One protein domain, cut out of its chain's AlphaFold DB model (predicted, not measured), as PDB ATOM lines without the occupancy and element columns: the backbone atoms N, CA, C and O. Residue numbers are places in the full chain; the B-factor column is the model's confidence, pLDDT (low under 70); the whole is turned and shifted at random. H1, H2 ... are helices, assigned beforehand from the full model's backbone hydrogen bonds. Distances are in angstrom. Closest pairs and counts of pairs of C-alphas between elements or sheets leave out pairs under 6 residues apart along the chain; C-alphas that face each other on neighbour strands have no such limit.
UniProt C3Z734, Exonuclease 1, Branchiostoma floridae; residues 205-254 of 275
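What this domain is: This is residues 205 to 254 of the 275 residues of the protein "Exonuclease 1" of Branchiostoma floridae (UniProt C3Z734). Two short helices, H1 and H2, pack on each other at a steep angle and run opposite ways, and a long loop of residues 222 to 234 joins them at one end of the longest axis. Residues 205 to 211 lead into H1 near the other end of that axis, and after H2 residues 246 to 254 fold back as a tail. The printed part has 50 residues, with H1 then H2 along the chain and no named strand; the class is all helix, though under half of the residues, 21 of 50, are in named elements. It is compact, with a radius of gyration of the C-alphas of 10.4 A, and its rounded outline spans 27 by 23 by 17 A.

Where its parts are: Start at C-alpha 205, at (22.914, 26.329, 94.463). Find C-alpha 212 at (24.454, 40.182, 94.692), where H1, residues 212 to 221, begins; it runs 14.3 A from first to last C-alpha. Beyond residues 222 to 234 comes H2, residues 235 to 245, which runs 15.3 A and ends at C-alpha 245, at (12.856, 36.234, 103.042).

How they stand to each other: Look at Met 218 and Ala 238: their C-alphas, 5.0 A apart, are the closest of H1 and H2, which touch. The helices stand at a steep tilt of 57 degrees, opposite ways, with their centres 9.2 A apart. In H1 and H2 every O i to N i+4 pair is within hydrogen-bond range.

The domain as a whole: The C-alphas farthest apart are those of Asp 206 and Tyr 226, at 28.3 A. The link from H1 to H2 is long, with 13 residues. The printed part has no cut. Its mean pLDDT is 88.8, and no printed residue is under 70.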
ATOM      1  N   PRO A 205      23.739  26.931  95.517       88.44
ATOM      2  CA  PRO A 205      22.914  26.329  94.463       88.44
ATOM      3  C   PRO A 205      21.430  26.232  94.838       88.44
ATOM      4  O   PRO A 205      20.564  26.326  93.976       88.44
ATOM      5  N   ASP A 206      21.131  26.101  96.131       85.81
ATOM      6  CA  ASP A 206      19.760  26.019  96.635       85.81
ATOM      7  C   ASP A 206      19.153  27.398  96.923       85.81
ATOM      8  O   ASP A 206      18.123  27.476  97.594       85.81
ATOM      9  N   PHE A 207      19.802  28.496  96.525       85.50
ATOM     10  CA  PHE A 207      19.316  29.851  96.760       85.50
ATOM     11  C   PHE A 207      18.521  30.325  95.532       85.50
ATOM     12  O   PHE A 207      19.118  30.782  94.555       85.50
ATOM     13  N   PRO A 208      17.176  30.222  95.548       79.94
ATOM     14  CA  PRO A 208      16.366  30.653  94.419       79.94
ATOM     15  C   PRO A 208      16.562  32.150  94.182       79.94
ATOM     16  O   PRO A 208      16.499  32.945  95.123       79.94
ATOM     17  N   GLN A 209      16.790  32.525  92.921       85.00
ATOM     18  CA  GLN A 209      17.029  33.914  92.520       85.00
ATOM     19  C   GLN A 209      18.157  34.571  93.335       85.00
ATOM     20  O   GLN A 209      17.957  35.606  93.981       85.00
ATOM     21  N   PHE A 210      19.334  33.936  93.357       90.94
ATOM     22  CA  PHE A 210      20.535  34.536  93.934       90.94
ATOM     23  C   PHE A 210      20.806  35.895  93.276       90.94
ATOM     24  O   PHE A 210      20.936  35.990  92.056       90.94
ATOM     25  N   THR A 211      20.920  36.936  94.094       93.88
ATOM     26  CA  THR A 211      21.339  38.272  93.667       93.88
ATOM     27  C   THR A 211      22.532  38.708  94.500       93.88
ATOM     28  O   THR A 211      22.726  38.250  95.630       93.88
ATOM     29  N   PHE A 212      23.331  39.621  93.953       94.94
ATOM     30  CA  PHE A 212      24.454  40.182  94.692       94.94
ATOM     31  C   PHE A 212      24.002  40.922  95.960       94.94
ATOM     32  O   PHE A 212      24.613  40.773  97.012       94.94
ATOM     33  N   GLU A 213      22.863  41.613  95.910       93.94
ATOM     34  CA  GLU A 213      22.266  42.263  97.081       93.94
ATOM     35  C   GLU A 213      21.963  41.260  98.211       93.94
ATOM     36  O   GLU A 213      22.303  41.489  99.372       93.94
ATOM     37  N   LYS A 214      21.402  40.086  97.885       93.88
ATOM     38  CA  LYS A 214      21.168  39.010  98.866       93.88
ATOM     39  C   LYS A 214      22.481  38.493  99.464       93.88
ATOM     40  O   LYS A 214      22.540  38.211 100.663       93.88
ATOM     41  N   PHE A 215      23.538  38.398  98.655       95.38
ATOM     42  CA  PHE A 215      24.880  38.055  99.125       95.38
ATOM     43  C   PHE A 215      25.437  39.107 100.097       95.38
ATOM     44  O   PHE A 215      25.923  38.745 101.169       95.38
ATOM     45  N   GLN A 216      25.297  40.397  99.779       95.25
ATOM     46  CA  GLN A 216      25.708  41.492 100.661       95.25
ATOM     47  C   GLN A 216      24.940  41.465 101.987       95.25
ATOM     48  O   GLN A 216      25.550  41.523 103.053       95.25
ATOM     49  N   HIS A 217      23.617  41.288 101.947       93.62
ATOM     50  CA  HIS A 217      22.797  41.170 103.153       93.62
ATOM     51  C   HIS A 217      23.223  40.001 104.041       93.62
ATOM     52  O   HIS A 217      23.357  40.165 105.252       93.62
ATOM     53  N   MET A 218      23.479  38.829 103.458       93.38
ATOM     54  CA  MET A 218      23.985  37.672 104.198       93.38
ATOM     55  C   MET A 218      25.304  38.000 104.913       93.38
ATOM     56  O   MET A 218      25.456  37.672 106.089       93.38
ATOM     57  N   CYS A 219      26.226  38.661 104.217       94.69
ATOM     58  CA  CYS A 219      27.519  39.068 104.750       94.69
ATOM     59  C   CYS A 219      27.375  40.055 105.920       94.69
ATOM     60  O   CYS A 219      27.899  39.801 107.004       94.69
ATOM     61  N   ILE A 220      26.586  41.118 105.742       93.00
ATOM     62  CA  ILE A 220      26.332  42.134 106.776       93.00
ATOM     63  C   ILE A 220      25.668  41.507 108.012       93.00
ATOM     64  O   ILE A 220      26.116  41.726 109.134       93.00
ATOM     65  N   ILE A 221      24.641  40.670 107.826       92.19
ATOM     66  CA  ILE A 221      23.918  40.014 108.932       92.19
ATOM     67  C   ILE A 221      24.821  39.041 109.699       92.19
ATOM     68  O   ILE A 221      24.672  38.878 110.911       92.19
ATOM     69  N   SER A 222      25.761  38.391 109.006       92.44
ATOM     70  CA  SER A 222      26.739  37.498 109.633       92.44
ATOM     71  C   SER A 222      27.814  38.219 110.450       92.44
ATOM     72  O   SER A 222      28.576  37.553 111.151       92.44
ATOM     73  N   GLY A 223      27.838  39.554 110.395       91.31
ATOM     74  CA  GLY A 223      28.838  40.421 111.000       91.31
ATOM     75  C   GLY A 223      29.943  40.789 110.020       91.31
ATOM     76  O   GLY A 223      30.521  39.928 109.356       91.31
ATOM     77  N   CYS A 224      30.261  42.076 109.980       91.69
ATOM     78  CA  CYS A 224      31.367  42.634 109.214       91.69
ATOM     79  C   CYS A 224      32.121  43.674 110.051       91.69
ATOM     80  O   CYS A 224      31.765  43.962 111.195       91.69
ATOM     81  N   ASP A 225      33.162  44.264 109.473       90.12
ATOM     82  CA  ASP A 225      33.998  45.249 110.157       90.12
ATOM     83  C   ASP A 225      33.235  46.537 110.570       90.12
ATOM     84  O   ASP A 225      33.679  47.237 111.482       90.12
ATOM     85  N   TYR A 226      32.085  46.832 109.944       89.56
ATOM     86  CA  TYR A 226      31.243  48.012 110.223       89.56
ATOM     87  C   TYR A 226      30.112  47.750 111.223       89.56
ATOM     88  O   TYR A 226      29.575  48.685 111.813       89.56
ATOM     89  N   LEU A 227      29.699  46.490 111.370       88.12
ATOM     90  CA  LEU A 227      28.562  46.101 112.194       88.12
ATOM     91  C   LEU A 227      28.807  44.716 112.784       88.12
ATOM     92  O   LEU A 227      28.955  43.730 112.058       88.12
ATOM     93  N   GLY A 228      28.810  44.641 114.116       84.06
ATOM     94  CA  GLY A 228      28.912  43.373 114.828       84.06
ATOM     95  C   GLY A 228      27.789  42.409 114.441       84.06
ATOM     96  O   GLY A 228      26.663  42.822 114.160       84.06
ATOM     97  N   SER A 229      28.092  41.110 114.437       83.38
ATOM     98  CA  SER A 229      27.075  40.093 114.180       83.38
ATOM     99  C   SER A 229      26.010  40.081 115.270       83.38
ATOM    100  O   SER A 229      26.255  40.403 116.437       83.38
ATOM    101  N   ILE A 230      24.810  39.648 114.894       82.81
ATOM    102  CA  ILE A 230      23.771  39.323 115.866       82.81
ATOM    103  C   ILE A 230      24.183  38.035 116.584       82.81
ATOM    104  O   ILE A 230      24.685  37.094 115.961       82.81
ATOM    105  N   GLU A 231      23.966  37.980 117.899       82.38
ATOM    106  CA  GLU A 231      24.365  36.841 118.720       82.38
ATOM    107  C   GLU A 231      23.883  35.513 118.114       82.38
ATOM    108  O   GLU A 231      22.717  35.339 117.755       82.38
ATOM    109  N   SER A 232      24.801  34.550 118.011       83.44
ATOM    110  CA  SER A 232      24.551  33.227 117.428       83.44
ATOM    111  C   SER A 232      24.166  33.216 115.939       83.44
ATOM    112  O   SER A 232      23.673  32.190 115.454       83.44
ATOM    113  N   ILE A 233      24.395  34.292 115.182       87.62
ATOM    114  CA  ILE A 233      24.150  34.343 113.735       87.62
ATOM    115  C   ILE A 233      25.476  34.479 112.993       87.62
ATOM    116  O   ILE A 233      26.074  35.544 112.929       87.62
ATOM    117  N   GLY A 234      25.926  33.364 112.418       89.44
ATOM    118  CA  GLY A 234      27.019  33.331 111.445       89.44
ATOM    119  C   GLY A 234      26.503  33.163 110.017       89.44
ATOM    120  O   GLY A 234      25.296  33.035 109.786       89.44
ATOM    121  N   LEU A 235      27.430  33.076 109.063       91.31
ATOM    122  CA  LEU A 235      27.152  33.110 107.623       91.31
ATOM    123  C   LEU A 235      26.052  32.138 107.163       91.31
ATOM    124  O   LEU A 235      25.123  32.538 106.474       91.31
ATOM    125  N   LYS A 236      26.073  30.879 107.617       89.69
ATOM    126  CA  LYS A 236      25.060  29.868 107.244       89.69
ATOM    127  C   LYS A 236      23.646  30.197 107.732       89.69
ATOM    128  O   LYS A 236      22.662  29.925 107.041       89.69
ATOM    129  N   ARG A 237      23.529  30.775 108.934       90.50
ATOM    130  CA  ARG A 237      22.233  31.195 109.496       90.50
ATOM    131  C   ARG A 237      21.741  32.462 108.810       90.50
ATOM    132  O   ARG A 237      20.559  32.535 108.493       90.50
ATOM    133  N   ALA A 238      22.647  33.393 108.512       91.81
ATOM    134  CA  ALA A 238      22.341  34.559 107.695       91.81
ATOM    135  C   ALA A 238      21.837  34.136 106.304       91.81
ATOM    136  O   ALA A 238      20.757  34.553 105.903       91.81
ATOM    137  N   ALA A 239      22.525  33.212 105.625       91.06
ATOM    138  CA  ALA A 239      22.115  32.677 104.325       91.06
ATOM    139  C   ALA A 239      20.715  32.048 104.372       91.06
ATOM    140  O   ALA A 239      19.867  32.348 103.535       91.06
ATOM    141  N   THR A 240      20.449  31.216 105.387       90.38
ATOM    142  CA  THR A 240      19.124  30.611 105.609       90.38
ATOM    143  C   THR A 240      18.043  31.674 105.784       90.38
ATOM    144  O   THR A 240      16.966  31.560 105.201       90.38
ATOM    145  N   PHE A 241      18.330  32.718 106.564       90.31
ATOM    146  CA  PHE A 241      17.396  33.813 106.779       90.31
ATOM    147  C   PHE A 241      17.112  34.583 105.486       90.31
ATOM    148  O   PHE A 241      15.951  34.678 105.099       90.31
ATOM    149  N   VAL A 242      18.142  35.061 104.778       91.44
ATOM    150  CA  VAL A 242      17.954  35.805 103.519       91.44
ATOM    151  C   VAL A 242      17.208  34.942 102.496       91.44
ATOM    152  O   VAL A 242      16.294  35.419 101.829       91.44
ATOM    153  N   LYS A 243      17.513  33.639 102.427       89.69
ATOM    154  CA  LYS A 243      16.780  32.690 101.581       89.69
ATOM    155  C   LYS A 243      15.298  32.597 101.956       89.69
ATOM    156  O   LYS A 243      14.461  32.544 101.064       89.69
ATOM    157  N   SER A 244      14.971  32.571 103.249       88.94
ATOM    158  CA  SER A 244      13.578  32.509 103.720       88.94
ATOM    159  C   SER A 244      12.783  33.792 103.464       88.94
ATOM    160  O   SER A 244      11.572  33.721 103.282       88.94
ATOM    161  N   VAL A 245      13.460  34.946 103.415       89.50
ATOM    162  CA  VAL A 245      12.856  36.234 103.042       89.50
ATOM    163  C   VAL A 245      12.488  36.250 101.553       89.50
ATOM    164  O   VAL A 245      11.470  36.832 101.179       89.50
ATOM    165  N   GLY A 246      13.281  35.590 100.703       86.69
ATOM    166  CA  GLY A 246      13.049  35.553  99.259       86.69
ATOM    167  C   GLY A 246      13.173  36.949  98.648       86.69
ATOM    168  O   GLY A 246      14.201  37.600  98.824       86.69
ATOM    169  N   ASP A 247      12.132  37.396  97.948       85.69
ATOM    170  CA  ASP A 247      12.050  38.738  97.343       85.69
ATOM    171  C   ASP A 247      11.301  39.743  98.245       85.69
ATOM    172  O   ASP A 247      10.937  40.838  97.820       85.69
ATOM    173  N   GLY A 248      11.032  39.360  99.497       85.12
ATOM    174  CA  GLY A 248      10.429  40.228 100.501       85.12
ATOM    175  C   GLY A 248      11.393  41.282 101.055       85.12
ATOM    176  O   GLY A 248      12.608  41.221 100.886       85.12
ATOM    177  N   ASP A 249      10.832  42.245 101.785       85.62
ATOM    178  CA  ASP A 249      11.598  43.304 102.443       85.62
ATOM    179  C   ASP A 249      12.341  42.745 103.671       85.62
ATOM    180  O   ASP A 249      11.742  42.408 104.705       85.62
ATOM    181  N   ILE A 250      13.667  42.636 103.552       86.50
ATOM    182  CA  ILE A 250      14.528  42.091 104.605       86.50
ATOM    183  C   ILE A 250      14.473  42.920 105.892       86.50
ATOM    184  O   ILE A 250      14.526  42.352 106.983       86.50
ATOM    185  N   PHE A 251      14.272  44.236 105.790       84.00
ATOM    186  CA  PHE A 251      14.229  45.141 106.940       84.00
ATOM    187  C   PHE A 251      12.903  45.059 107.702       84.00
ATOM    188  O   PHE A 251      12.839  45.407 108.881       84.00
ATOM    189  N   LYS A 252      11.842  44.549 107.065       84.50
ATOM    190  CA  LYS A 252      10.538  44.303 107.707       84.50
ATOM    191  C   LYS A 252      10.379  42.881 108.235       84.50
ATOM    192  O   LYS A 252       9.425  42.600 108.968       84.50
ATOM    193  N   THR A 253      11.295  41.976 107.898       82.25
ATOM    194  CA  THR A 253      11.174  40.569 108.275       82.25
ATOM    195  C   THR A 253      11.859  40.299 109.613       82.25
ATOM    196  O   THR A 253      13.053  40.528 109.794       82.25
ATOM    197  N   ARG A 254      11.106  39.767 110.585       79.81
ATOM    198  CA  ARG A 254      11.654  39.424 111.905       79.81
ATOM    199  C   ARG A 254      12.560  38.199 111.823       79.81
ATOM    200  O   ARG A 254      12.077  37.076 111.697       79.81
TER     201      ARG A 254